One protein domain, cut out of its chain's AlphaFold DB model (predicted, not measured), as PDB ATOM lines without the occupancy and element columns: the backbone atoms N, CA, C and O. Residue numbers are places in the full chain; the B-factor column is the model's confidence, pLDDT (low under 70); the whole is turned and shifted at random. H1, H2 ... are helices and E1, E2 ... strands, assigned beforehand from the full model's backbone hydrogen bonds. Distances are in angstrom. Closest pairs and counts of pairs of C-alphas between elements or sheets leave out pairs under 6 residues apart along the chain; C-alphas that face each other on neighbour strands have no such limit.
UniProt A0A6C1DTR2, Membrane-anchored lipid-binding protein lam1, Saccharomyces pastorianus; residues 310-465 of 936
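What this domain is: This is residues 310 to 465 of the 936 residues of the protein "Membrane-anchored lipid-binding protein lam1" of Saccharomyces pastorianus (UniProt A0A6C1DTR2). Eight strands form one strongly twisted sheet that wraps round into a loose, partly open barrel: the row E5, E3, E2, E1 turns at E1 into E8, E7 and E6, and the opening lies between E5 and E6. The long helix H1 packs across one end, nearest E6 and E1, and the small H3 lies over E1 on the opposite face. The printed part has 156 residues, with E1 to E8 followed by H1, H2 and H3, of the mixed class; the branched sheet has antiparallel pairs. It is compact, with a radius of gyration of the C-alphas of 15.7 A and spans of 48 by 41 by 38 A.

How they stand to each other: Begin with the meander E1, residues 311 to 321, E2, 327 to 338, E3, 341 to 347, and E4, 354 to 356, each strand the antiparallel neighbour of the one before. Look for N 317 and O 331 of E1 and E2 at 2.8 A, N 345 and O 334 of E3 and E2 at 2.8 A, and N 355 and O 346 of E4 and E3 at 2.8 A. E1 bends by 51 degrees at residue 314 and E2 by 51 degrees at 332. E5, 359 to 361, is also beside E3, with N 342 and O 360 at 2.8 A. E6, 365 to 369, E7, 378 to 384, and E8, 396 to 402, form a second meander, with N 380 and O 368 at 2.8 A and N 379 and O 401 at 2.8 A. E8 is antiparallel to E1, with N 402 and O 316 at 2.8 A. H1, 406 to 425, is on the sheet; its closest C-alphas to E6 are those of Ile 413 and Val 367, 6.8 A. H2, 432 to 437, only grazes the sheet and touches H1 residues 423 to 424 alone, closest at the C-alphas of Ala 423 and Tyr 434, 5.8 A. H3, 455 to 459, lies over E1 at a height over the sheet of 6.7 A. In H1, H2 and H3 every O i to N i+4 pair is within hydrogen-bond range.

Where its parts are: Find C-alpha 311 at (260.839, 208.366, 189.668), where E1 begins its 28.5 A; E2 runs 32.5 A. H1 runs 28.4 A from C-alpha 406 at (257.851, 218.298, 178.557). H3 ends at C-alpha 459, (238.425, 206.450, 194.407).

The domain as a whole: The C-alphas of Pro 325 and Glu 428 are the farthest apart, 49.8 A. The printed part has no cut. The links E7 to E8 and H2 to H3 are long. Mean pLDDT of the printed part is 80.9; residues 385 to 396 are among those under 70.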
ATOM      1  N   GLY A 310     263.999 204.667 190.446       71.81
ATOM      2  CA  GLY A 310     262.606 205.087 190.566       71.81
ATOM      3  C   GLY A 310     262.427 206.592 190.338       71.81
ATOM      4  O   GLY A 310     263.358 207.383 190.506       71.81
ATOM      5  N   LEU A 311     261.211 206.983 189.960       84.94
ATOM      6  CA  LEU A 311     260.839 208.366 189.668       84.94
ATOM      7  C   LEU A 311     259.850 208.871 190.721       84.94
ATOM      8  O   LEU A 311     258.924 208.160 191.105       84.94
ATOM      9  N   SER A 312     260.023 210.101 191.189       88.75
ATOM     10  CA  SER A 312     259.108 210.742 192.135       88.75
ATOM     11  C   SER A 312     259.024 212.236 191.865       88.75
ATOM     12  O   SER A 312     260.054 212.857 191.592       88.75
ATOM     13  N   GLY A 313     257.829 212.811 191.962       89.75
ATOM     14  CA  GLY A 313     257.619 214.231 191.696       89.75
ATOM     15  C   GLY A 313     256.180 214.689 191.911       89.75
ATOM     16  O   GLY A 313     255.272 213.890 192.155       89.75
ATOM     17  N   TRP A 314     255.976 216.002 191.823       91.38
ATOM     18  CA  TRP A 314     254.656 216.613 191.913       91.38
ATOM     19  C   TRP A 314     253.932 216.555 190.573       91.38
ATOM     20  O   TRP A 314     254.422 217.074 189.579       91.38
ATOM     21  N   LEU A 315     252.713 216.021 190.577       92.00
ATOM     22  CA  LEU A 315     251.820 216.035 189.424       92.00
ATOM     23  C   LEU A 315     250.500 216.708 189.790       92.00
ATOM     24  O   LEU A 315     250.000 216.582 190.912       92.00
ATOM     25  N   TYR A 316     249.913 217.426 188.836       90.88
ATOM     26  CA  TYR A 316     248.554 217.936 188.976       90.88
ATOM     27  C   TYR A 316     247.567 216.841 188.590       90.88
ATOM     28  O   TYR A 316     247.579 216.347 187.468       90.88
ATOM     29  N   MET A 317     246.692 216.474 189.515       89.81
ATOM     30  CA  MET A 317     245.634 215.498 189.305       89.81
ATOM     31  C   MET A 317     244.300 216.212 189.090       89.81
ATOM     32  O   MET A 317     243.937 217.106 189.859       89.81
ATOM     33  N   LYS A 318     243.567 215.822 188.045       89.81
ATOM     34  CA  LYS A 318     242.220 216.335 187.758       89.81
ATOM     35  C   LYS A 318     241.216 215.666 188.691       89.81
ATOM     36  O   LYS A 318     241.065 214.451 188.643       89.81
ATOM     37  N   THR A 319     240.515 216.446 189.505       86.94
ATOM     38  CA  THR A 319     239.549 215.950 190.495       86.94
ATOM     39  C   THR A 319     238.235 216.730 190.410       86.94
ATOM     40  O   THR A 319     238.153 217.775 189.756       86.94
ATOM     41  N   THR A 320     237.173 216.226 191.038       85.75
ATOM     42  CA  THR A 320     235.910 216.963 191.196       85.75
ATOM     43  C   THR A 320     235.561 217.140 192.669       85.75
ATOM     44  O   THR A 320     235.777 216.241 193.485       85.75
ATOM     45  N   VAL A 321     235.046 218.322 193.014       82.31
ATOM     46  CA  VAL A 321     234.681 218.706 194.385       82.31
ATOM     47  C   VAL A 321     233.249 219.249 194.403       82.31
ATOM     48  O   VAL A 321     232.841 219.954 193.478       82.31
ATOM     49  N   GLY A 322     232.507 218.939 195.472       69.44
ATOM     50  CA  GLY A 322     231.136 219.404 195.710       69.44
ATOM     51  C   GLY A 322     230.053 218.368 195.394       69.44
ATOM     52  O   GLY A 322     230.288 217.395 194.674       69.44
ATOM     53  N   HIS A 323     228.866 218.589 195.960       64.56
ATOM     54  CA  HIS A 323     227.621 217.963 195.514       64.56
ATOM     55  C   HIS A 323     226.996 218.870 194.444       64.56
ATOM     56  O   HIS A 323     227.160 220.082 194.532       64.56
ATOM     57  N   ASP A 324     226.359 218.283 193.429       63.41
ATOM     58  CA  ASP A 324     226.020 218.902 192.138       63.41
ATOM     59  C   ASP A 324     225.700 220.417 192.142       63.41
ATOM     60  O   ASP A 324     224.850 220.854 192.921       63.41
ATOM     61  N   PRO A 325     226.310 221.217 191.234       62.47
ATOM     62  CA  PRO A 325     227.178 220.804 190.125       62.47
ATOM     63  C   PRO A 325     228.631 220.540 190.558       62.47
ATOM     64  O   PRO A 325     229.278 221.360 191.209       62.47
ATOM     65  N   LYS A 326     229.172 219.389 190.141       76.50
ATOM     66  CA  LYS A 326     230.557 218.977 190.421       76.50
ATOM     67  C   LYS A 326     231.554 219.920 189.745       76.50
ATOM     68  O   LYS A 326     231.726 219.894 188.526       76.50
ATOM     69  N   ARG A 327     232.264 220.727 190.537       82.38
ATOM     70  CA  ARG A 327     233.313 221.622 190.035       82.38
ATOM     71  C   ARG A 327     234.593 220.828 189.782       82.38
ATOM     72  O   ARG A 327     235.081 220.147 190.683       82.38
ATOM     73  N   VAL A 328     235.157 220.942 188.580       83.62
ATOM     74  CA  VAL A 328     236.470 220.364 188.250       83.62
ATOM     75  C   VAL A 328     237.568 221.235 188.856       83.62
ATOM     76  O   VAL A 328     237.619 222.442 188.616       83.62
ATOM     77  N   VAL A 329     238.449 220.620 189.640       86.31
ATOM     78  CA  VAL A 329     239.595 221.263 190.288       86.31
ATOM     79  C   VAL A 329     240.845 220.442 189.983       86.31
ATOM     80  O   VAL A 329     240.790 219.222 189.883       86.31
ATOM     81  N   TRP A 330     241.985 221.107 189.818       87.50
ATOM     82  CA  TRP A 330     243.273 220.438 189.669       87.50
ATOM     83  C   TRP A 330     244.037 220.541 190.976       87.50
ATOM     84  O   TRP A 330     244.279 221.648 191.460       87.50
ATOM     85  N   VAL A 331     244.404 219.399 191.547       88.56
ATOM     86  CA  VAL A 331     245.065 219.340 192.847       88.56
ATOM     87  C   VAL A 331     246.451 218.734 192.695       88.56
ATOM     88  O   VAL A 331     246.627 217.724 192.022       88.56
ATOM     89  N   ARG A 332     247.451 219.362 193.314       89.75
ATOM     90  CA  ARG A 332     248.838 218.891 193.282       89.75
ATOM     91  C   ARG A 332     249.004 217.705 194.241       89.75
ATOM     92  O   ARG A 332     248.630 217.795 195.416       89.75
ATOM     93  N   ARG A 333     249.545 216.595 193.741       92.19
ATOM     94  CA  ARG A 333     249.792 215.356 194.490       92.19
ATOM     95  C   ARG A 333     251.197 214.848 194.209       92.19
ATOM     96  O   ARG A 333     251.692 214.985 193.091       92.19
ATOM     97  N   TRP A 334     251.842 214.281 195.219       93.19
ATOM     98  CA  TRP A 334     253.168 213.709 195.049       93.19
ATOM     99  C   TRP A 334     253.027 212.272 194.570       93.19
ATOM    100  O   TRP A 334     252.546 211.415 195.307       93.19
ATOM    101  N   CYS A 335     253.427 212.008 193.334       92.94
ATOM    102  CA  CYS A 335     253.386 210.671 192.759       92.94
ATOM    103  C   CYS A 335     254.783 210.058 192.814       92.94
ATOM    104  O   CYS A 335     255.784 210.744 192.592       92.94
ATOM    105  N   PHE A 336     254.860 208.759 193.077       91.50
ATOM    106  CA  PHE A 336     256.113 208.020 193.022       91.50
ATOM    107  C   PHE A 336     255.927 206.685 192.308       91.50
ATOM    108  O   PHE A 336     254.876 206.054 192.389       91.50
ATOM    109  N   LEU A 337     256.978 206.261 191.618       88.81
ATOM    110  CA  LEU A 337     257.154 204.943 191.039       88.81
ATOM    111  C   LEU A 337     258.502 204.421 191.524       88.81
ATOM    112  O   LEU A 337     259.552 204.861 191.058       88.81
ATOM    113  N   GLN A 338     258.472 203.503 192.481       82.75
ATOM    114  CA  GLN A 338     259.672 202.869 193.014       82.75
ATOM    115  C   GLN A 338     259.428 201.371 193.121       82.75
ATOM    116  O   GLN A 338     258.351 200.940 193.532       82.75
ATOM    117  N   ASN A 339     260.419 200.578 192.715       76.44
ATOM    118  CA  ASN A 339     260.387 199.120 192.812       76.44
ATOM    119  C   ASN A 339     259.107 198.480 192.236       76.44
ATOM    120  O   ASN A 339     258.496 197.606 192.847       76.44
ATOM    121  N   ASN A 340     258.701 198.930 191.042       84.44
ATOM    122  CA  ASN A 340     257.501 198.480 190.317       84.44
ATOM    123  C   ASN A 340     256.153 198.766 191.005       84.44
ATOM    124  O   ASN A 340     255.129 198.226 190.579       84.44
ATOM    125  N   VAL A 341     256.130 199.632 192.019       86.81
ATOM    126  CA  VAL A 341     254.913 200.085 192.698       86.81
ATOM    127  C   VAL A 341     254.725 201.578 192.457       86.81
ATOM    128  O   VAL A 341     255.628 202.380 192.696       86.81
ATOM    129  N   PHE A 342     253.542 201.946 191.973       90.50
ATOM    130  CA  PHE A 342     253.093 203.327 191.848       90.50
ATOM    131  C   PHE A 342     252.230 203.699 193.052       90.50
ATOM    132  O   PHE A 342     251.336 202.941 193.430       90.50
ATOM    133  N   GLY A 343     252.458 204.870 193.634       90.44
ATOM    134  CA  GLY A 343     251.644 205.377 194.732       90.44
ATOM    135  C   GLY A 343     251.557 206.894 194.738       90.44
ATOM    136  O   GLY A 343     252.336 207.588 194.075       90.44
ATOM    137  N   VAL A 344     250.592 207.400 195.505       91.75
ATOM    138  CA  VAL A 344     250.352 208.832 195.663       91.75
ATOM    139  C   VAL A 344     250.410 209.197 197.143       91.75
ATOM    140  O   VAL A 344     249.744 208.590 197.980       91.75
ATOM    141  N   PHE A 345     251.221 210.205 197.454       92.88
ATOM    142  CA  PHE A 345     251.234 210.872 198.746       92.88
ATOM    143  C   PHE A 345     250.479 212.198 198.657       92.88
ATOM    144  O   PHE A 345     250.649 212.990 197.719       92.88
ATOM    145  N   SER A 346     249.658 212.447 199.671       91.38
ATOM    146  CA  SER A 346     248.955 213.708 199.872       91.38
ATOM    147  C   SER A 346     249.468 214.385 201.134       91.38
ATOM    148  O   SER A 346     249.843 213.737 202.105       91.38
ATOM    149  N   LEU A 347     249.466 215.714 201.134       90.94
ATOM    150  CA  LEU A 347     249.538 216.463 202.382       90.94
ATOM    151  C   LEU A 347     248.172 216.407 203.060       90.94
ATOM    152  O   LEU A 347     247.145 216.472 202.373       90.94
ATOM    153  N   SER A 348     248.170 216.337 204.388       90.81
ATOM    154  CA  SER A 348     246.940 216.440 205.164       90.81
ATOM    155  C   SER A 348     246.219 217.773 204.907       90.81
ATOM    156  O   SER A 348     246.850 218.749 204.476       90.81
ATOM    157  N   PRO A 349     244.912 217.882 205.200       86.12
ATOM    158  CA  PRO A 349     244.187 219.150 205.099       86.12
ATOM    159  C   PRO A 349     244.834 220.284 205.915       86.12
ATOM    160  O   PRO A 349     244.860 221.429 205.463       86.12
ATOM    161  N   SER A 350     245.423 219.958 207.074       86.75
ATOM    162  CA  SER A 350     246.211 220.879 207.908       86.75
ATOM    163  C   SER A 350     247.631 221.132 207.383       86.75
ATOM    164  O   SER A 350     248.301 222.045 207.854       86.75
ATOM    165  N   LYS A 351     248.097 220.356 206.394       90.81
ATOM    166  CA  LYS A 351     249.435 220.403 205.778       90.81
ATOM    167  C   LYS A 351     250.592 220.152 206.755       90.81
ATOM    168  O   LYS A 351     251.700 220.628 206.507       90.81
ATOM    169  N   THR A 352     250.339 219.428 207.844       91.88
ATOM    170  CA  THR A 352     251.288 219.163 208.949       91.88
ATOM    171  C   THR A 352     251.835 217.735 208.978       91.88
ATOM    172  O   THR A 352     252.771 217.457 209.729       91.88
ATOM    173  N   TYR A 353     251.269 216.825 208.184       92.88
ATOM    174  CA  TYR A 353     251.714 215.437 208.035       92.88
ATOM    175  C   TYR A 353     251.393 214.914 206.628       92.88
ATOM    176  O   TYR A 353     250.666 215.559 205.862       92.88
ATOM    177  N   VAL A 354     251.977 213.768 206.283       93.31
ATOM    178  CA  VAL A 354     251.807 213.099 204.987       93.31
ATOM    179  C   VAL A 354     250.843 211.924 205.121       93.31
ATOM    180  O   VAL A 354     250.966 211.116 206.039       93.31
ATOM    181  N   GLU A 355     249.921 211.827 204.173       92.56
ATOM    182  CA  GLU A 355     248.954 210.744 204.009       92.56
ATOM    183  C   GLU A 355     249.248 209.962 202.718       92.56
ATOM    184  O   GLU A 355     249.864 210.488 201.784       92.56
ATOM    185  N   GLU A 356     248.769 208.724 202.627       91.00
ATOM    186  CA  GLU A 356     248.872 207.884 201.430       91.00
ATOM    187  C   GLU A 356     247.520 207.398 200.906       91.00
ATOM    188  O   GLU A 356     246.564 207.203 201.654       91.00
ATOM    189  N   THR A 357     247.461 207.187 199.592       90.31
ATOM    190  CA  THR A 357     246.378 206.455 198.925       90.31
ATOM    191  C   THR A 357     246.778 204.994 198.705       90.31
ATOM    192  O   THR A 357     247.913 204.594 198.991       90.31
ATOM    193  N   ASP A 358     245.885 204.206 198.103       88.81
ATOM    194  CA  ASP A 358     246.218 202.884 197.579       88.81
ATOM    195  C   ASP A 358     247.419 202.971 196.626       88.81
ATOM    196  O   ASP A 358     247.572 203.918 195.842       88.81
ATOM    197  N   LYS A 359     248.263 201.945 196.685       88.62
ATOM    198  CA  LYS A 359     249.409 201.748 195.804       88.62
ATOM    199  C   LYS A 359     249.111 200.605 194.844       88.62
ATOM    200  O   LYS A 359     248.499 199.593 195.196       88.62
ATOM    201  N   PHE A 360     249.577 200.755 193.615       87.81
ATOM    202  CA  PHE A 360     249.267 199.858 192.514       87.81
ATOM    203  C   PHE A 360     250.554 199.327 191.897       87.81
ATOM    204  O   PHE A 360     251.437 200.093 191.508       87.81
ATOM    205  N   GLY A 361     250.662 198.007 191.780       86.44
ATOM    206  CA  GLY A 361     251.728 197.389 191.006       86.44
ATOM    207  C   GLY A 361     251.659 197.791 189.527       86.44
ATOM    208  O   GLY A 361     250.578 197.916 188.947       86.44
ATOM    209  N   ILE A 362     252.819 197.985 188.899       85.44
ATOM    210  CA  ILE A 362     252.942 198.551 187.546       85.44
ATOM    211  C   ILE A 362     252.197 197.756 186.460       85.44
ATOM    212  O   ILE A 362     251.800 198.322 185.439       85.44
ATOM    213  N   LEU A 363     251.964 196.453 186.658       83.56
ATOM    214  CA  LEU A 363     251.273 195.619 185.669       83.56
ATOM    215  C   LEU A 363     249.798 196.013 185.504       83.56
ATOM    216  O   LEU A 363     249.273 195.895 184.394       83.56
ATOM    217  N   TRP A 364     249.179 196.569 186.551       81.94
ATOM    218  CA  TRP A 364     247.801 197.074 186.533       81.94
ATOM    219  C   TRP A 364     247.650 198.415 185.814       81.94
ATOM    220  O   TRP A 364     246.527 198.847 185.564       81.94
ATOM    221  N   ILE A 365     248.759 199.083 185.487       85.12
ATOM    222  CA  ILE A 365     248.762 200.460 184.994       85.12
ATOM    223  C   ILE A 365     249.061 200.476 183.498       85.12
ATOM    224  O   ILE A 365     249.986 199.828 182.997       85.12
ATOM    225  N   THR A 366     248.270 201.243 182.759       84.94
ATOM    226  CA  THR A 366     248.505 201.570 181.351       84.94
ATOM    227  C   THR A 366     248.533 203.083 181.182       84.94
ATOM    228  O   THR A 366     247.725 203.788 181.781       84.94
ATOM    229  N   VAL A 367     249.505 203.580 180.413       85.75
ATOM    230  CA  VAL A 367     249.758 205.017 180.239       85.75
ATOM    231  C   VAL A 367     249.360 205.435 178.830       85.75
ATOM    232  O   VAL A 367     249.810 204.827 177.859       85.75
ATOM    233  N   GLU A 368     248.556 206.487 178.717       84.75
ATOM    234  CA  GLU A 368     248.120 207.073 177.447       84.75
ATOM    235  C   GLU A 368     248.386 208.588 177.452       84.75
ATOM    236  O   GLU A 368     248.003 209.289 178.386       84.75
ATOM    237  N   TYR A 369     249.035 209.129 176.417       82.00
ATOM    238  CA  TYR A 369     249.240 210.580 176.289       82.00
ATOM    239  C   TYR A 369     247.968 211.271 175.764       82.00
ATOM    240  O   TYR A 369     247.401 210.825 174.765       82.00
ATOM    241  N   LEU A 370     247.532 212.363 176.410       79.56
ATOM    242  CA  LEU A 370     246.290 213.078 176.082       79.56
ATOM    243  C   LEU A 370     246.560 214.523 175.617       79.56
ATOM    244  O   LEU A 370     246.486 215.454 176.416       79.56
ATOM    245  N   PRO A 371     246.785 214.751 174.310       68.31
ATOM    246  CA  PRO A 371     247.022 216.092 173.766       68.31
ATOM    247  C   PRO A 371     245.745 216.934 173.582       68.31
ATOM    248  O   PRO A 371     245.844 218.101 173.228       68.31
ATOM    249  N   LYS A 372     244.548 216.350 173.755       66.12
ATOM    250  CA  LYS A 372     243.249 217.011 173.505       66.12
ATOM    251  C   LYS A 372     242.623 217.668 174.745       66.12
ATOM    252  O   LYS A 372     241.564 218.274 174.632       66.12
ATOM    253  N   GLU A 373     243.224 217.508 175.922       75.00
ATOM    254  CA  GLU A 373     242.763 218.192 177.137       75.00
ATOM    255  C   GLU A 373     243.119 219.696 177.071       75.00
ATOM    256  O   GLU A 373     244.084 220.077 176.405       75.00
ATOM    257  N   PRO A 374     242.364 220.578 177.754       68.94
ATOM    258  CA  PRO A 374     242.558 222.028 177.675       68.94
ATOM    259  C   PRO A 374     243.862 222.513 178.326       68.94
ATOM    260  O   PRO A 374     244.239 223.665 178.141       68.94
ATOM    261  N   ARG A 375     244.535 221.650 179.099       78.00
ATOM    262  CA  ARG A 375     245.792 221.941 179.791       78.00
ATOM    263  C   ARG A 375     246.979 221.225 179.150       78.00
ATOM    264  O   ARG A 375     246.856 220.098 178.669       78.00
ATOM    265  N   ASN A 376     248.148 221.853 179.225       75.31
ATOM    266  CA  ASN A 376     249.385 221.338 178.636       75.31
ATOM    267  C   ASN A 376     249.940 220.145 179.433       75.31
ATOM    268  O   ASN A 376     249.757 220.059 180.644       75.31
ATOM    269  N   PHE A 377     250.644 219.232 178.754       82.06
ATOM    270  CA  PHE A 377     251.387 218.105 179.354       82.06
ATOM    271  C   PHE A 377     250.547 217.084 180.145       82.06
ATOM    272  O   PHE A 377     251.018 216.496 181.121       82.06
ATOM    273  N   CYS A 378     249.306 216.851 179.714       86.50
ATOM    274  CA  CYS A 378     248.423 215.868 180.336       86.50
ATOM    275  C   CYS A 378     248.665 214.441 179.812       86.50
ATOM    276  O   CYS A 378     248.798 214.199 178.609       86.50
ATOM    277  N   PHE A 379     248.641 213.471 180.717       88.88
ATOM    278  CA  PHE A 379     248.626 212.045 180.414       88.88
ATOM    279  C   PHE A 379     247.640 211.320 181.329       88.88
ATOM    280  O   PHE A 379     247.275 211.790 182.405       88.88
ATOM    281  N   LYS A 380     247.174 210.166 180.873       89.44
ATOM    282  CA  LYS A 380     246.185 209.347 181.554       89.44
ATOM    283  C   LYS A 380     246.816 208.057 182.044       89.44
ATOM    284  O   LYS A 380     247.511 207.378 181.288       89.44
ATOM    285  N   LEU A 381     246.521 207.713 183.291       87.50
ATOM    286  CA  LEU A 381     246.776 206.405 183.869       87.50
ATOM    287  C   LEU A 381     245.455 205.647 183.941       87.50
ATOM    288  O   LEU A 381     244.537 206.059 184.647       87.50
ATOM    289  N   ARG A 382     245.364 204.541 183.208       85.69
ATOM    290  CA  ARG A 382     244.263 203.587 183.322       85.69
ATOM    291  C   ARG A 382     244.720 202.431 184.202       85.69
ATOM    292  O   ARG A 382     245.611 201.672 183.809       85.69
ATOM    293  N   ILE A 383     244.124 202.342 185.386       83.25
ATOM    294  CA  ILE A 383     244.397 201.326 186.402       83.25
ATOM    295  C   ILE A 383     243.284 200.284 186.347       83.25
ATOM    296  O   ILE A 383     242.113 200.610 186.518       83.25
ATOM    297  N   GLN A 384     243.631 199.028 186.099       78.25
ATOM    298  CA  GLN A 384     242.665 197.931 186.107       78.25
ATOM    299  C   GLN A 384     242.360 197.502 187.553       78.25
ATOM    300  O   GLN A 384     243.279 197.302 188.347       78.25
ATOM    301  N   ASN A 385     241.075 197.390 187.911       64.75
ATOM    302  CA  ASN A 385     240.655 197.052 189.276       64.75
ATOM    303  C   ASN A 385     240.547 195.520 189.464       64.75
ATOM    304  O   ASN A 385     239.751 194.892 188.767       64.75
ATOM    305  N   PRO A 386     241.292 194.897 190.399       55.75
ATOM    306  CA  PRO A 386     241.238 193.449 190.626       55.75
ATOM    307  C   PRO A 386     239.967 192.949 191.340       55.75
ATOM    308  O   PRO A 386     239.704 191.749 191.307       55.75
ATOM    309  N   ASN A 387     239.187 193.824 191.993       51.06
ATOM    310  CA  ASN A 387     238.063 193.412 192.854       51.06
ATOM    311  C   ASN A 387     236.687 193.364 192.156       51.06
ATOM    312  O   ASN A 387     235.721 192.909 192.770       51.06
ATOM    313  N   CYS A 388     236.568 193.779 190.891       47.53
ATOM    314  CA  CYS A 388     235.306 193.694 190.148       47.53
ATOM    315  C   CYS A 388     235.134 192.288 189.551       47.53
ATOM    316  O   CYS A 388     235.783 191.939 188.568       47.53
ATOM    317  N   LYS A 389     234.261 191.473 190.160       45.75
ATOM    318  CA  LYS A 389     233.819 190.169 189.620       45.75
ATOM    319  C   LYS A 389     232.549 190.263 188.763       45.75
ATOM    320  O   LYS A 389     232.118 189.253 188.221       45.75
ATOM    321  N   THR A 390     231.948 191.444 188.655       40.88
ATOM    322  CA  THR A 390     230.697 191.694 187.929       40.88
ATOM    323  C   THR A 390     230.944 192.696 186.805       40.88
ATOM    324  O   THR A 390     231.543 193.745 187.027       40.88
ATOM    325  N   GLU A 391     230.498 192.360 185.594       45.56
ATOM    326  CA  GLU A 391     230.773 193.083 184.338       45.56
ATOM    327  C   GLU A 391     230.096 194.470 184.233       45.56
ATOM    328  O   GLU A 391     230.249 195.152 183.224       45.56
ATOM    329  N   GLU A 392     229.376 194.917 185.266       44.69
ATOM    330  CA  GLU A 392     228.502 196.100 185.204       44.69
ATOM    331  C   GLU A 392     229.046 197.350 185.929       44.69
ATOM    332  O   GLU A 392     228.517 198.444 185.737       44.69
ATOM    333  N   GLU A 393     230.144 197.251 186.687       46.06
ATOM    334  CA  GLU A 393     230.809 198.414 187.298       46.06
ATOM    335  C   GLU A 393     232.208 198.613 186.700       46.06
ATOM    336  O   GLU A 393     233.000 197.675 186.641       46.06
ATOM    337  N   ASN A 394     232.500 199.837 186.235       53.28
ATOM    338  CA  ASN A 394     233.721 200.236 185.518       53.28
ATOM    339  C   ASN A 394     234.979 199.443 185.932       53.28
ATOM    340  O   ASN A 394     235.626 199.746 186.933       53.28
ATOM    341  N   THR A 395     235.392 198.492 185.087       59.75
ATOM    342  CA  THR A 395     236.598 197.649 185.247       59.75
ATOM    343  C   THR A 395     237.917 198.428 185.364       59.75
ATOM    344  O   THR A 395     238.960 197.852 185.686       59.75
ATOM    345  N   TYR A 396     237.892 199.737 185.097       67.38
ATOM    346  CA  TYR A 396     239.063 200.598 185.025       67.38
ATOM    347  C   TYR A 396     238.855 201.907 185.793       67.38
ATOM    348  O   TYR A 396     237.845 202.590 185.620       67.38
ATOM    349  N   ILE A 397     239.855 202.278 186.591       79.50
ATOM    350  CA  ILE A 397     239.978 203.590 187.223       79.50
ATOM    351  C   ILE A 397     240.861 204.447 186.319       79.50
ATOM    352  O   ILE A 397     242.041 204.157 186.114       79.50
ATOM    353  N   ASP A 398     240.274 205.501 185.767       83.25
ATOM    354  CA  ASP A 398     240.942 206.430 184.866       83.25
ATOM    355  C   ASP A 398     241.359 207.695 185.634       83.25
ATOM    356  O   ASP A 398     240.513 208.454 186.107       83.25
ATOM    357  N   ILE A 399     242.667 207.947 185.729       87.06
ATOM    358  CA  ILE A 399     243.239 209.131 186.387       87.06
ATOM    359  C   ILE A 399     243.917 209.996 185.331       87.06
ATOM    360  O   ILE A 399     244.715 209.504 184.535       87.06
ATOM    361  N   ILE A 400     243.632 211.297 185.341       89.56
ATOM    362  CA  ILE A 400     244.298 212.270 184.470       89.56
ATOM    363  C   ILE A 400     245.300 213.057 185.312       89.56
ATOM    364  O   ILE A 400     244.923 213.715 186.286       89.56
ATOM    365  N   LEU A 401     246.568 212.973 184.915       90.69
ATOM    366  CA  LEU A 401     247.702 213.638 185.541       90.69
ATOM    367  C   LEU A 401     248.334 214.635 184.568       90.69
ATOM    368  O   LEU A 401     248.304 214.452 183.352       90.69
ATOM    369  N   GLN A 402     248.919 215.692 185.112       89.44
ATOM    370  CA  GLN A 402     249.595 216.751 184.374       89.44
ATOM    371  C   GLN A 402     250.992 216.973 184.967       89.44
ATOM    372  O   GLN A 402     251.123 217.171 186.178       89.44
ATOM    373  N   ALA A 403     252.012 216.938 184.105       88.25
ATOM    374  CA  ALA A 403     253.413 217.196 184.455       88.25
ATOM    375  C   ALA A 403     253.762 218.696 184.396       88.25
ATOM    376  O   ALA A 403     253.059 219.468 183.740       88.25
ATOM    377  N   GLU A 404     254.853 219.115 185.054       83.81
ATOM    378  CA  GLU A 404     255.305 220.519 185.064       83.81
ATOM    379  C   GLU A 404     256.023 220.910 183.758       83.81
ATOM    380  O   GLU A 404     256.011 222.073 183.359       83.81
ATOM    381  N   SER A 405     256.657 219.937 183.093       81.38
ATOM    382  CA  SER A 405     257.512 220.130 181.915       81.38
ATOM    383  C   SER A 405     257.349 219.000 180.891       81.38
ATOM    384  O   SER A 405     256.948 217.880 181.218       81.38
ATOM    385  N   ILE A 406     257.736 219.281 179.644       79.38
ATOM    386  CA  ILE A 406     257.851 218.298 178.557       79.38
ATOM    387  C   ILE A 406     258.840 217.182 178.915       79.38
ATOM    388  O   ILE A 406     258.565 216.010 178.654       79.38
ATOM    389  N   ASP A 407     259.976 217.529 179.522       80.38
ATOM    390  CA  ASP A 407     261.003 216.554 179.903       80.38
ATOM    391  C   ASP A 407     260.491 215.626 181.002       80.38
ATOM    392  O   ASP A 407     260.710 214.414 180.968       80.38
ATOM    393  N   GLU A 408     259.734 216.185 181.946       84.19
ATOM    394  CA  GLU A 408     259.116 215.422 183.022       84.19
ATOM    395  C   GLU A 408     258.036 214.478 182.478       84.19
ATOM    396  O   GLU A 408     258.024 213.297 182.815       84.19
ATOM    397  N   LEU A 409     257.185 214.954 181.563       86.00
ATOM    398  CA  LEU A 409     256.191 214.130 180.874       86.00
ATOM    399  C   LEU A 409     256.840 212.946 180.139       86.00
ATOM    400  O   LEU A 409     256.397 211.803 180.284       86.00
ATOM    401  N   LYS A 410     257.903 213.204 179.363       84.12
ATOM    402  CA  LYS A 410     258.671 212.159 178.667       84.12
ATOM    403  C   LYS A 410     259.271 211.168 179.669       84.12
ATOM    404  O   LYS A 410     259.174 209.961 179.455       84.12
ATOM    405  N   SER A 411     259.843 211.665 180.767       86.06
ATOM    406  CA  SER A 411     260.417 210.845 181.839       86.06
ATOM    407  C   SER A 411     259.376 209.927 182.486       86.06
ATOM    408  O   SER A 411     259.612 208.722 182.593       86.06
ATOM    409  N   TRP A 412     258.190 210.444 182.830       88.69
ATOM    410  CA  TRP A 412     257.100 209.651 183.409       88.69
ATOM    411  C   TRP A 412     256.639 208.530 182.472       88.69
ATOM    412  O   TRP A 412     256.575 207.372 182.888       88.69
ATOM    413  N   ILE A 413     256.380 208.838 181.196       87.00
ATOM    414  CA  ILE A 413     255.934 207.840 180.210       87.00
ATOM    415  C   ILE A 413     257.020 206.775 179.972       87.00
ATOM    416  O   ILE A 413     256.727 205.574 179.968       87.00
ATOM    417  N   ASN A 414     258.282 207.186 179.810       86.62
ATOM    418  CA  ASN A 414     259.398 206.266 179.574       86.62
ATOM    419  C   ASN A 414     259.668 205.363 180.783       86.62
ATOM    420  O   ASN A 414     259.861 204.161 180.610       86.62
ATOM    421  N   THR A 415     259.633 205.903 182.002       85.56
ATOM    422  CA  THR A 415     259.911 205.128 183.220       85.56
ATOM    423  C   THR A 415     258.790 204.127 183.497       85.56
ATOM    424  O   THR A 415     259.065 202.950 183.725       85.56
ATOM    425  N   LEU A 416     257.520 204.541 183.380       86.38
ATOM    426  CA  LEU A 416     256.368 203.645 183.557       86.38
ATOM    427  C   LEU A 416     256.375 202.496 182.537       86.38
ATOM    428  O   LEU A 416     256.123 201.343 182.889       86.38
ATOM    429  N   THR A 417     256.694 202.782 181.271       84.12
ATOM    430  CA  THR A 417     256.766 201.742 180.230       84.12
ATOM    431  C   THR A 417     257.973 200.820 180.400       84.12
ATOM    432  O   THR A 417     257.842 199.615 180.173       84.12
ATOM    433  N   SER A 418     259.119 201.345 180.832       84.31
ATOM    434  CA  SER A 418     260.337 200.557 181.063       84.31
ATOM    435  C   SER A 418     260.188 199.646 182.279       84.31
ATOM    436  O   SER A 418     260.377 198.439 182.147       84.31
ATOM    437  N   HIS A 419     259.670 200.154 183.403       81.75
ATOM    438  CA  HIS A 419     259.340 199.339 184.578       81.75
ATOM    439  C   HIS A 419     258.289 198.265 184.267       81.75
ATOM    440  O   HIS A 419     258.414 197.129 184.722       81.75
ATOM    441  N   LYS A 420     257.287 198.566 183.426       84.81
ATOM    442  CA  LYS A 420     256.323 197.553 182.969       84.81
ATOM    443  C   LYS A 420     256.993 196.448 182.144       84.81
ATOM    444  O   LYS A 420     256.669 195.278 182.326       84.81
ATOM    445  N   ARG A 421     257.937 196.791 181.258       81.19
ATOM    446  CA  ARG A 421     258.712 195.804 180.481       81.19
ATOM    447  C   ARG A 421     259.636 194.973 181.368       81.19
ATOM    448  O   ARG A 421     259.715 193.770 181.154       81.19
ATOM    449  N   ILE A 422     260.286 195.591 182.356       80.81
ATOM    450  CA  ILE A 422     261.130 194.901 183.340       80.81
ATOM    451  C   ILE A 422     260.280 193.933 184.168       80.81
ATOM    452  O   ILE A 422     260.634 192.770 184.307       80.81
ATOM    453  N   ALA A 423     259.112 194.360 184.649       81.00
ATOM    454  CA  ALA A 423     258.204 193.478 185.376       81.00
ATOM    455  C   ALA A 423     257.731 192.288 184.518       81.00
ATOM    456  O   ALA A 423     257.596 191.185 185.031       81.00
ATOM    457  N   LEU A 424     257.514 192.481 183.212       82.44
ATOM    458  CA  LEU A 424     257.146 191.402 182.285       82.44
ATOM    459  C   LEU A 424     258.321 190.492 181.887       82.44
ATOM    460  O   LEU A 424     258.085 189.365 181.460       82.44
ATOM    461  N   SER A 425     259.570 190.962 181.981       79.94
ATOM    462  CA  SER A 425     260.754 190.170 181.622       79.94
ATOM    463  C   SER A 425     261.209 189.224 182.736       79.94
ATOM    464  O   SER A 425     261.953 188.277 182.462       79.94
ATOM    465  N   ILE A 426     260.745 189.439 183.972       78.44
ATOM    466  CA  ILE A 426     260.982 188.546 185.109       78.44
ATOM    467  C   ILE A 426     260.195 187.244 184.887       78.44
ATOM    468  O   ILE A 426     258.968 187.230 184.907       78.44
ATOM    469  N   LYS A 427     260.920 186.143 184.654       66.88
ATOM    470  CA  LYS A 427     260.342 184.811 184.384       66.88
ATOM    471  C   LYS A 427     259.988 184.025 185.651       66.88
ATOM    472  O   LYS A 427     259.220 183.072 185.571       66.88
ATOM    473  N   GLU A 428     260.561 184.385 186.798       73.62
ATOM    474  CA  GLU A 428     260.321 183.704 188.072       73.62
ATOM    475  C   GLU A 428     259.100 184.308 188.780       73.62
ATOM    476  O   GLU A 428     259.155 185.428 189.281       73.62
ATOM    477  N   GLU A 429     257.998 183.554 188.878       66.50
ATOM    478  CA  GLU A 429     256.781 184.013 189.579       66.50
ATOM    479  C   GLU A 429     256.996 184.242 191.087       66.50
ATOM    480  O   GLU A 429     256.257 184.996 191.725       66.50
ATOM    481  N   ASN A 430     258.033 183.621 191.655       65.25
ATOM    482  CA  ASN A 430     258.417 183.778 193.056       65.25
ATOM    483  C   ASN A 430     259.313 185.001 193.315       65.25
ATOM    484  O   ASN A 430     259.607 185.275 194.480       65.25
ATOM    485  N   ASP A 431     259.734 185.741 192.277       70.00
ATOM    486  CA  ASP A 431     260.516 186.965 192.471       70.00
ATOM    487  C   ASP A 431     259.645 188.024 193.184       70.00
ATOM    488  O   ASP A 431     258.517 188.319 192.760       70.00
ATOM    489  N   PRO A 432     260.155 188.635 194.262       67.56
ATOM    490  CA  PRO A 432     259.445 189.637 195.052       67.56
ATOM    491  C   PRO A 432     258.935 190.816 194.235       67.56
ATOM    492  O   PRO A 432     257.820 191.303 194.443       67.56
ATOM    493  N   ARG A 433     259.748 191.272 193.282       71.00
ATOM    494  CA  ARG A 433     259.470 192.441 192.449       71.00
ATOM    495  C   ARG A 433     258.324 192.149 191.493       71.00
ATOM    496  O   ARG A 433     257.537 193.045 191.194       71.00
ATOM    497  N   TYR A 434     258.204 190.898 191.046       78.56
ATOM    498  CA  TYR A 434     257.097 190.447 190.212       78.56
ATOM    499  C   TYR A 434     255.795 190.322 191.014       78.56
ATOM    500  O   TYR A 434     254.743 190.792 190.575       78.56
ATOM    501  N   GLN A 435     255.860 189.770 192.229       76.38
ATOM    502  CA  GLN A 435     254.691 189.675 193.107       76.38
ATOM    503  C   GLN A 435     254.146 191.049 193.509       76.38
ATOM    504  O   GLN A 435     252.931 191.249 193.505       76.38
ATOM    505  N   LEU A 436     255.022 192.007 193.826       77.31
ATOM    506  CA  LEU A 436     254.635 193.389 194.123       77.31
ATOM    507  C   LEU A 436     253.999 194.068 192.905       77.31
ATOM    508  O   LEU A 436     252.956 194.707 193.032       77.31
ATOM    509  N   ALA A 437     254.552 193.850 191.708       80.31
ATOM    510  CA  ALA A 437     254.014 194.399 190.466       80.31
ATOM    511  C   ALA A 437     252.588 193.911 190.131       80.31
ATOM    512  O   ALA A 437     251.883 194.592 189.385       80.31
ATOM    513  N   ARG A 438     252.148 192.765 190.679       82.75
ATOM    514  CA  ARG A 438     250.792 192.196 190.509       82.75
ATOM    515  C   ARG A 438     249.843 192.497 191.668       82.75
ATOM    516  O   ARG A 438     248.689 192.076 191.606       82.75
ATOM    517  N   LYS A 439     250.256 193.225 192.705       79.81
ATOM    518  CA  LYS A 439     249.412 193.491 193.879       79.81
ATOM    519  C   LYS A 439     248.826 194.906 193.856       79.81
ATOM    520  O   LYS A 439     249.474 195.863 193.434       79.81
ATOM    521  N   LYS A 440     247.585 195.018 194.334       83.69
ATOM    522  CA  LYS A 440     247.032 196.261 194.878       83.69
ATOM    523  C   LYS A 440     247.340 196.271 196.374       83.69
ATOM    524  O   LYS A 440     247.141 195.255 197.040       83.69
ATOM    525  N   ILE A 441     247.860 197.383 196.871       82.62
ATOM    526  CA  ILE A 441     248.318 197.539 198.250       82.62
ATOM    527  C   ILE A 441     247.556 198.715 198.849       82.62
ATOM    528  O   ILE A 441     247.713 199.850 198.415       82.62
ATOM    529  N   GLU A 442     246.712 198.428 199.823       84.81
ATOM    530  CA  GLU A 442     245.932 199.436 200.543       84.81
ATOM    531  C   GLU A 442     246.779 200.077 201.654       84.81
ATOM    532  O   GLU A 442     247.749 199.450 202.109       84.81
ATOM    533  N   PRO A 443     246.428 201.292 202.116       85.25
ATOM    534  CA  PRO A 443     247.034 201.881 203.300       85.25
ATOM    535  C   PRO A 443     246.948 200.919 204.485       85.25
ATOM    536  O   PRO A 443     245.891 200.356 204.789       85.25
ATOM    537  N   GLN A 444     248.079 200.719 205.157       79.56
ATOM    538  CA  GLN A 444     248.156 199.766 206.262       79.56
ATOM    539  C   GLN A 444     247.412 200.259 207.505       79.56
ATOM    540  O   GLN A 444     246.808 199.460 208.222       79.56
ATOM    541  N   PHE A 445     247.467 201.566 207.746       85.81
ATOM    542  CA  PHE A 445     246.919 202.207 208.931       85.81
ATOM    543  C   PHE A 445     245.912 203.273 208.534       85.81
ATOM    544  O   PHE A 445     246.186 204.088 207.647       85.81
ATOM    545  N   PHE A 446     244.770 203.293 209.213       86.06
ATOM    546  CA  PHE A 446     243.708 204.257 208.948       86.06
ATOM    547  C   PHE A 446     244.174 205.705 209.172       86.06
ATOM    548  O   PHE A 446     243.859 206.585 208.379       86.06
ATOM    549  N   GLU A 447     244.995 205.941 210.197       87.50
ATOM    550  CA  GLU A 447     245.506 207.262 210.584       87.50
ATOM    551  C   GLU A 447     246.416 207.905 209.525       87.50
ATOM    552  O   GLU A 447     246.620 209.118 209.537       87.50
ATOM    553  N   PHE A 448     246.969 207.098 208.616       88.50
ATOM    554  CA  PHE A 448     247.853 207.547 207.540       88.50
ATOM    555  C   PHE A 448     247.190 207.498 206.159       88.50
ATOM    556  O   PHE A 448     247.810 207.901 205.173       88.50
ATOM    557  N   ALA A 449     245.952 207.010 206.065       88.69
ATOM    558  CA  ALA A 449     245.199 206.987 204.820       88.69
ATOM    559  C   ALA A 449     244.727 208.396 204.435       88.69
ATOM    560  O   ALA A 449     244.537 209.263 205.291       88.69
ATOM    561  N   SER A 450     244.524 208.640 203.137       87.06
ATOM    562  CA  SER A 450     244.101 209.963 202.681       87.06
ATOM    563  C   SER A 450     242.729 210.357 203.232       87.06
ATOM    564  O   SER A 450     241.728 209.679 203.006       87.06
ATOM    565  N   SER A 451     242.679 211.513 203.896       85.06
ATOM    566  CA  SER A 451     241.454 212.115 204.437       85.06
ATOM    567  C   SER A 451     240.792 213.098 203.459       85.06
ATOM    568  O   SER A 451     239.805 213.765 203.785       85.06
ATOM    569  N   SER A 452     241.331 213.224 202.239       81.38
ATOM    570  CA  SER A 452     240.889 214.239 201.287       81.38
ATOM    571  C   SER A 452     239.469 213.984 200.775       81.38
ATOM    572  O   SER A 452     239.078 212.871 200.432       81.38
ATOM    573  N   SER A 453     238.680 215.054 200.660       78.94
ATOM    574  CA  SER A 453     237.282 214.970 200.234       78.94
ATOM    575  C   SER A 453     237.090 214.894 198.713       78.94
ATOM    576  O   SER A 453     235.945 214.767 198.264       78.94
ATOM    577  N   THR A 454     238.168 214.965 197.920       82.81
ATOM    578  CA  THR A 454     238.076 214.979 196.452       82.81
ATOM    579  C   THR A 454     237.638 213.622 195.898       82.81
ATOM    580  O   THR A 454     237.943 212.569 196.459       82.81
ATOM    581  N   SER A 455     236.905 213.637 194.782       82.81
ATOM    582  CA  SER A 455     236.342 212.418 194.188       82.81
ATOM    583  C   SER A 455     237.400 211.383 193.803       82.81
ATOM    584  O   SER A 455     237.217 210.199 194.063       82.81
ATOM    585  N   THR A 456     238.519 211.811 193.225       81.25
ATOM    586  CA  THR A 456     239.603 210.916 192.803       81.25
ATOM    587  C   THR A 456     240.417 210.384 193.974       81.25
ATOM    588  O   THR A 456     240.775 209.216 193.944       81.25
ATOM    589  N   ASP A 457     240.678 211.188 195.013       82.50
ATOM    590  CA  ASP A 457     241.393 210.696 196.204       82.50
ATOM    591  C   ASP A 457     240.563 209.610 196.918       82.50
ATOM    592  O   ASP A 457     241.105 208.586 197.329       82.50
ATOM    593  N   LYS A 458     239.230 209.776 196.973       84.31
ATOM    594  CA  LYS A 458     238.299 208.754 197.482       84.31
ATOM    595  C   LYS A 458     238.280 207.485 196.633       84.31
ATOM    596  O   LYS A 458     238.212 206.396 197.181       84.31
ATOM    597  N   LEU A 459     238.341 207.611 195.305       82.75
ATOM    598  CA  LEU A 459     238.425 206.450 194.407       82.75
ATOM    599  C   LEU A 459     239.751 205.691 194.557       82.75
ATOM    600  O   LEU A 459     239.796 204.485 194.329       82.75
ATOM    601  N   LEU A 460     240.822 206.398 194.923       83.12
ATOM    602  CA  LEU A 460     242.157 205.835 195.112       83.12
ATOM    603  C   LEU A 460     242.422 205.345 196.531       83.12
ATOM    604  O   LEU A 460     243.521 204.868 196.779       83.12
ATOM    605  N   THR A 461     241.475 205.466 197.455       84.38
ATOM    606  CA  THR A 461     241.660 205.045 198.846       84.38
ATOM    607  C   THR A 461     240.604 204.008 199.182       84.38
ATOM    608  O   THR A 461     239.413 204.309 199.201       84.38
ATOM    609  N   SER A 462     241.032 202.775 199.438       83.00
ATOM    610  CA  SER A 462     240.146 201.689 199.850       83.00
ATOM    611  C   SER A 462     240.583 201.090 201.178       83.00
ATOM    612  O   SER A 462     241.762 201.078 201.523       83.00
ATOM    613  N   PHE A 463     239.596 200.609 201.929       80.81
ATOM    614  CA  PHE A 463     239.785 200.006 203.239       80.81
ATOM    615  C   PHE A 463     239.277 198.565 203.189       80.81
ATOM    616  O   PHE A 463     238.102 198.334 202.894       80.81
ATOM    617  N   SER A 464     240.142 197.596 203.479       75.75
ATOM    618  CA  SER A 464     239.751 196.196 203.683       75.75
ATOM    619  C   SER A 464     239.909 195.779 205.143       75.75
ATOM    620  O   SER A 464     240.410 196.526 205.979       75.75
ATOM    621  N   SER A 465     239.570 194.521 205.446       69.75
ATOM    622  CA  SER A 465     239.859 193.882 206.739       69.75
ATOM    623  C   SER A 465     241.356 193.802 207.086       69.75
ATOM    624  O   SER A 465     241.716 193.324 208.164       69.75
TER     625      SER A 465